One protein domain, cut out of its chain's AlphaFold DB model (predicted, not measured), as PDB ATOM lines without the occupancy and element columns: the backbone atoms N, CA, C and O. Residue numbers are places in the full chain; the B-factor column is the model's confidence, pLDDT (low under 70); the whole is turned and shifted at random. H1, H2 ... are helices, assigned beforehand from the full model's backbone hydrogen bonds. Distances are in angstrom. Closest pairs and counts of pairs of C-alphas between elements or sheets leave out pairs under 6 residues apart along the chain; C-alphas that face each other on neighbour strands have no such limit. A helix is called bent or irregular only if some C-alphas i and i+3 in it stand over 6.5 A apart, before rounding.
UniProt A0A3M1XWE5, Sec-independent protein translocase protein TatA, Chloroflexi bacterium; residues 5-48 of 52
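Overview. This is residues 5 to 48 of the 52 residues of the protein "Sec-independent protein translocase protein TatA" of Chloroflexi bacterium (UniProt A0A3M1XWE5). Two helices meet at their ends in an L, a shorter arm H1 and a longer arm H2, with a tight corner between them at Gly 19. The arms spread away from that corner, and residues 5 to 11 of H1 and 24 to 46 of H2 stand free. The printed part has 44 residues with two named helices, H1 then H2, and no named strand; its class is all helix. It is extended, with a radius of gyration of the C-alphas of 16.2 A and spans of 47 by 22 by 7 A.

Along the chain. Find C-alpha 5 at (-8.184, 35.549, 8.162); from there H1, residues 5 to 18, runs 20.2 A to C-alpha 18. After Gly 19, look for C-alpha 20 at (4.476, 27.437, 20.902), where H2, residues 20 to 46, begins; it runs 37.6 A to C-alpha 46 at (-11.479, 47.370, 48.517). Neither helix is bent.

Arrangement. Look at Leu 15 and Ile 23: their C-alphas, the closest of H1 and H2, are 7.5 A apart. The helices are close but not clearly touching. Their lines are about perpendicular, only just, at 72 degrees. In H1 and H2 every O i to N i+4 pair is within hydrogen-bond range.

Size, cuts and confidence. The two C-alphas farthest apart, those of Leu 16 and Asp 48, are 47.2 A apart. The printed part has no cut, and the link from H1 to H2 is tight. In the B-factor column, residues 47 to 48 are under 70, while the mean pLDDT of the printed part is 92.5.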
ATOM      1  N   THR A   5      -8.846  36.694   8.803       95.06
ATOM      2  CA  THR A   5      -8.184  35.549   8.162       95.06
ATOM      3  C   THR A   5      -6.689  35.765   7.949       95.06
ATOM      4  O   THR A   5      -5.886  34.915   8.331       95.06
ATOM      5  N   GLU A   6      -6.288  36.910   7.399       94.38
ATOM      6  CA  GLU A   6      -4.883  37.264   7.193       94.38
ATOM      7  C   GLU A   6      -4.145  37.400   8.528       94.38
ATOM      8  O   GLU A   6      -3.008  36.941   8.652       94.38
ATOM      9  N   LEU A   7      -4.799  37.959   9.555       94.88
ATOM     10  CA  LEU A   7      -4.222  38.053  10.897       94.88
ATOM     11  C   LEU A   7      -3.968  36.666  11.511       94.88
ATOM     12  O   LEU A   7      -2.930  36.455  12.137       94.88
ATOM     13  N   LEU A   8      -4.876  35.708  11.297       95.19
ATOM     14  CA  LEU A   8      -4.700  34.317  11.724       95.19
ATOM     15  C   LEU A   8      -3.505  33.646  11.037       95.19
ATOM     16  O   LEU A   8      -2.733  32.951  11.696       95.19
ATOM     17  N   ILE A   9      -3.322  33.883   9.736       95.88
ATOM     18  CA  ILE A   9      -2.178  33.350   8.982       95.88
ATOM     19  C   ILE A   9      -0.865  33.926   9.525       95.88
ATOM     20  O   ILE A   9       0.081  33.178   9.771       95.88
ATOM     21  N   ILE A  10      -0.812  35.237   9.776       95.06
ATOM     22  CA  ILE A  10       0.366  35.888  10.368       95.06
ATOM     23  C   ILE A  10       0.653  35.316  11.762       95.06
ATOM     24  O   ILE A  10       1.797  34.969  12.058       95.06
ATOM     25  N   MET A  11      -0.376  35.153  12.599       94.00
ATOM     26  CA  MET A  11      -0.254  34.539  13.926       94.00
ATOM     27  C   MET A  11       0.337  33.125  13.837       94.00
ATOM     28  O   MET A  11       1.211  32.766  14.626       94.00
ATOM     29  N   PHE A  12      -0.103  32.336  12.855       95.69
ATOM     30  CA  PHE A  12       0.404  30.986  12.638       95.69
ATOM     31  C   PHE A  12       1.881  30.982  12.222       95.69
ATOM     32  O   PHE A  12       2.667  30.205  12.760       95.69
ATOM     33  N   ILE A  13       2.294  31.893  11.335       96.25
ATOM     34  CA  ILE A  13       3.706  32.046  10.946       96.25
ATOM     35  C   ILE A  13       4.563  32.421  12.161       96.25
ATOM     36  O   ILE A  13       5.607  31.811  12.390       96.25
ATOM     37  N   VAL A  14       4.117  33.377  12.978       95.56
ATOM     38  CA  VAL A  14       4.808  33.763  14.221       95.56
ATOM     39  C   VAL A  14       4.935  32.560  15.163       95.56
ATOM     40  O   VAL A  14       6.009  32.317  15.714       95.56
ATOM     41  N   LEU A  15       3.882  31.754  15.301       94.44
ATOM     42  CA  LEU A  15       3.909  30.543  16.121       94.44
ATOM     43  C   LEU A  15       4.931  29.513  15.618       94.44
ATOM     44  O   LEU A  15       5.594  28.884  16.440       94.44
ATOM     45  N   LEU A  16       5.091  29.355  14.301       95.44
ATOM     46  CA  LEU A  16       6.096  28.462  13.714       95.44
ATOM     47  C   LEU A  16       7.529  28.988  13.887       95.44
ATOM     48  O   LEU A  16       8.427  28.205  14.185       95.44
ATOM     49  N   LEU A  17       7.747  30.298  13.737       96.12
ATOM     50  CA  LEU A  17       9.073  30.915  13.871       96.12
ATOM     51  C   LEU A  17       9.583  30.907  15.314       96.12
ATOM     52  O   LEU A  17      10.745  30.599  15.574       96.12
ATOM     53  N   PHE A  18       8.720  31.278  16.258       94.38
ATOM     54  CA  PHE A  18       9.095  31.389  17.666       94.38
ATOM     55  C   PHE A  18       8.863  30.089  18.441       94.38
ATOM     56  O   PHE A  18       9.535  29.858  19.448       94.38
ATOM     57  N   GLY A  19       7.955  29.237  17.966       93.62
ATOM     58  CA  GLY A  19       7.514  28.017  18.631       93.62
ATOM     59  C   GLY A  19       6.472  28.282  19.721       93.62
ATOM     60  O   GLY A  19       6.552  29.259  20.472       93.62
ATOM     61  N   ALA A  20       5.519  27.356  19.874       91.62
ATOM     62  CA  ALA A  20       4.476  27.437  20.902       91.62
ATOM     63  C   ALA A  20       5.046  27.532  22.327       91.62
ATOM     64  O   ALA A  20       4.571  28.333  23.124       91.62
ATOM     65  N   GLY A  21       6.119  26.793  22.633       94.19
ATOM     66  CA  GLY A  21       6.720  26.790  23.970       94.19
ATOM     67  C   GLY A  21       7.277  28.150  24.410       94.19
ATOM     68  O   GLY A  21       7.075  28.548  25.558       94.19
ATOM     69  N   ARG A  22       7.931  28.902  23.510       94.06
ATOM     70  CA  ARG A  22       8.445  30.248  23.828       94.06
ATOM     71  C   ARG A  22       7.315  31.246  24.035       94.06
ATOM     72  O   ARG A  22       7.368  32.005  24.998       94.06
ATOM     73  N   ILE A  23       6.293  31.217  23.178       94.19
ATOM     74  CA  ILE A  23       5.125  32.097  23.310       94.19
ATOM     75  C   ILE A  23       4.369  31.797  24.610       94.19
ATOM     76  O   ILE A  23       4.054  32.726  25.350       94.19
ATOM     77  N   SER A  24       4.140  30.523  24.941       93.81
ATOM     78  CA  SER A  24       3.471  30.131  26.188       93.81
ATOM     79  C   SER A  24       4.259  30.535  27.431       93.81
ATOM     80  O   SER A  24       3.656  31.001  28.393       93.81
ATOM     81  N   ARG A  25       5.592  30.406  27.417       95.62
ATOM     82  CA  ARG A  25       6.439  30.827  28.542       95.62
ATOM     83  C   ARG A  25       6.347  32.334  28.787       95.62
ATOM     84  O   ARG A  25       6.083  32.747  29.910       95.62
ATOM     85  N   ILE A  26       6.503  33.136  27.734       95.31
ATOM     86  CA  ILE A  26       6.400  34.601  27.825       95.31
ATOM     87  C   ILE A  26       4.982  35.001  28.250       95.31
ATOM     88  O   ILE A  26       4.809  35.833  29.132       95.31
ATOM     89  N   GLY A  27       3.956  34.371  27.672       95.25
ATOM     90  CA  GLY A  27       2.564  34.611  28.047       95.25
ATOM     91  C   GLY A  27       2.260  34.255  29.504       95.25
ATOM     92  O   GLY A  27       1.488  34.962  30.148       95.25
ATOM     93  N   TYR A  28       2.879  33.202  30.040       96.31
ATOM     94  CA  TYR A  28       2.752  32.828  31.447       96.31
ATOM     95  C   TYR A  28       3.384  33.878  32.368       96.31
ATOM     96  O   TYR A  28       2.713  34.355  33.280       96.31
ATOM     97  N   GLU A  29       4.624  34.290  32.089       96.56
ATOM     98  CA  GLU A  29       5.347  35.308  32.867       96.56
ATOM     99  C   GLU A  29       4.616  36.667  32.839       96.56
ATOM    100  O   GLU A  29       4.405  37.294  33.879       96.56
ATOM    101  N   LEU A  30       4.135  37.090  31.664       97.12
ATOM    102  CA  LEU A  30       3.320  38.301  31.518       97.12
ATOM    103  C   LEU A  30       1.964  38.177  32.225       97.12
ATOM    104  O   LEU A  30       1.513  39.114  32.883       97.12
ATOM    105  N   GLY A  31       1.307  37.025  32.095       95.81
ATOM    106  CA  GLY A  31       0.005  36.766  32.702       95.81
ATOM    107  C   GLY A  31       0.056  36.783  34.226       95.81
ATOM    108  O   GLY A  31      -0.867  37.298  34.859       95.81
ATOM    109  N   ASP A  32       1.131  36.267  34.816       96.62
ATOM    110  CA  ASP A  32       1.333  36.297  36.263       96.62
ATOM    111  C   ASP A  32       1.551  37.729  36.778       96.62
ATOM    112  O   ASP A  32       0.879  38.164  37.717       96.62
ATOM    113  N   GLY A  33       2.365  38.523  36.073       96.75
ATOM    114  CA  GLY A  33       2.537  39.949  36.371       96.75
ATOM    115  C   GLY A  33       1.226  40.742  36.288       96.75
ATOM    116  O   GLY A  33       0.894  41.501  37.202       96.75
ATOM    117  N   ILE A  34       0.426  40.517  35.238       96.81
ATOM    118  CA  ILE A  34      -0.893  41.155  35.076       96.81
ATOM    119  C   ILE A  34      -1.859  40.723  36.190       96.81
ATOM    120  O   ILE A  34      -2.627  41.549  36.689       96.81
ATOM    121  N   ARG A  35      -1.836  39.451  36.611       96.06
ATOM    122  CA  ARG A  35      -2.654  38.964  37.738       96.06
ATOM    123  C   ARG A  35      -2.286  39.662  39.043       96.06
ATOM    124  O   ARG A  35      -3.193  40.099  39.751       96.06
ATOM    125  N   GLY A  36      -0.992  39.796  39.333       96.06
ATOM    126  CA  GLY A  36      -0.498  40.535  40.496       96.06
ATOM    127  C   GLY A  36      -0.927  42.001  40.472       96.06
ATOM    128  O   GLY A  36      -1.474  42.497  41.456       96.06
ATOM    129  N   PHE A  37      -0.786  42.659  39.318       95.88
ATOM    130  CA  PHE A  37      -1.222  44.044  39.126       95.88
ATOM    131  C   PHE A  37      -2.730  44.212  39.348       95.88
ATOM    132  O   PHE A  37      -3.162  45.073  40.115       95.88
ATOM    133  N   ARG A  38      -3.548  43.339  38.745       95.06
ATOM    134  CA  ARG A  38      -5.009  43.363  38.914       95.06
ATOM    135  C   ARG A  38      -5.424  43.128  40.367       95.06
ATOM    136  O   ARG A  38      -6.386  43.740  40.822       95.06
ATOM    137  N   LYS A  39      -4.724  42.246  41.084       94.81
ATOM    138  CA  LYS A  39      -4.973  41.995  42.508       94.81
ATOM    139  C   LYS A  39      -4.646  43.229  43.350       94.81
ATOM    140  O   LYS A  39      -5.500  43.653  44.112       94.81
ATOM    141  N   GLY A  40      -3.481  43.844  43.143       93.75
ATOM    142  CA  GLY A  40      -3.090  45.066  43.852       93.75
ATOM    143  C   GLY A  40      -4.067  46.227  43.641       93.75
ATOM    144  O   GLY A  40      -4.421  46.901  44.601       93.75
ATOM    145  N   LEU A  41      -4.569  46.414  42.413       93.56
ATOM    146  CA  LEU A  41      -5.610  47.412  42.134       93.56
ATOM    147  C   LEU A  41      -6.915  47.119  42.885       93.56
ATOM    148  O   LEU A  41      -7.503  48.022  43.470       93.56
ATOM    149  N   LYS A  42      -7.353  45.855  42.901       91.00
ATOM    150  CA  LYS A  42      -8.584  45.449  43.590       91.00
ATOM    151  C   LYS A  42      -8.467  45.565  45.113       91.00
ATOM    152  O   LYS A  42      -9.435  45.943  45.769       91.00
ATOM    153  N   ASP A  43      -7.298  45.241  45.661       90.44
ATOM    154  CA  ASP A  43      -6.996  45.398  47.083       90.44
ATOM    155  C   ASP A  43      -6.963  46.892  47.458       90.44
ATOM    156  O   ASP A  43      -7.495  47.259  48.501       90.44
ATOM    157  N   ALA A  44      -6.428  47.770  46.602       84.50
ATOM    158  CA  ALA A  44      -6.472  49.221  46.813       84.50
ATOM    159  C   ALA A  44      -7.907  49.784  46.778       84.50
ATOM    160  O   ALA A  44      -8.256  50.599  47.622       84.50
ATOM    161  N   GLU A  45      -8.748  49.311  45.855       82.81
ATOM    162  CA  GLU A  45     -10.156  49.725  45.743       82.81
ATOM    163  C   GLU A  45     -11.019  49.185  46.901       82.81
ATOM    164  O   GLU A  45     -11.915  49.865  47.386       82.81
ATOM    165  N   SER A  46     -10.731  47.974  47.398       75.44
ATOM    166  CA  SER A  46     -11.479  47.370  48.517       75.44
ATOM    167  C   SER A  46     -11.085  47.915  49.894       75.44
ATOM    168  O   SER A  46     -11.866  47.782  50.834       75.44
ATOM    169  N   ASN A  47      -9.896  48.513  50.033       62.78
ATOM    170  CA  ASN A  47      -9.450  49.159  51.275       62.78
ATOM    171  C   ASN A  47      -9.855  50.645  51.370       62.78
ATOM    172  O   ASN A  47      -9.527  51.286  52.363       62.78
ATOM    173  N   ASP A  48     -10.609  51.169  50.397       61.88
ATOM    174  CA  ASP A  48     -11.260  52.488  50.454       61.88
ATOM    175  C   ASP A  48     -12.749  52.370  50.831       61.88
ATOM    176  O   ASP A  48     -13.617  53.065  50.309       61.88
TER     177      ASP A  48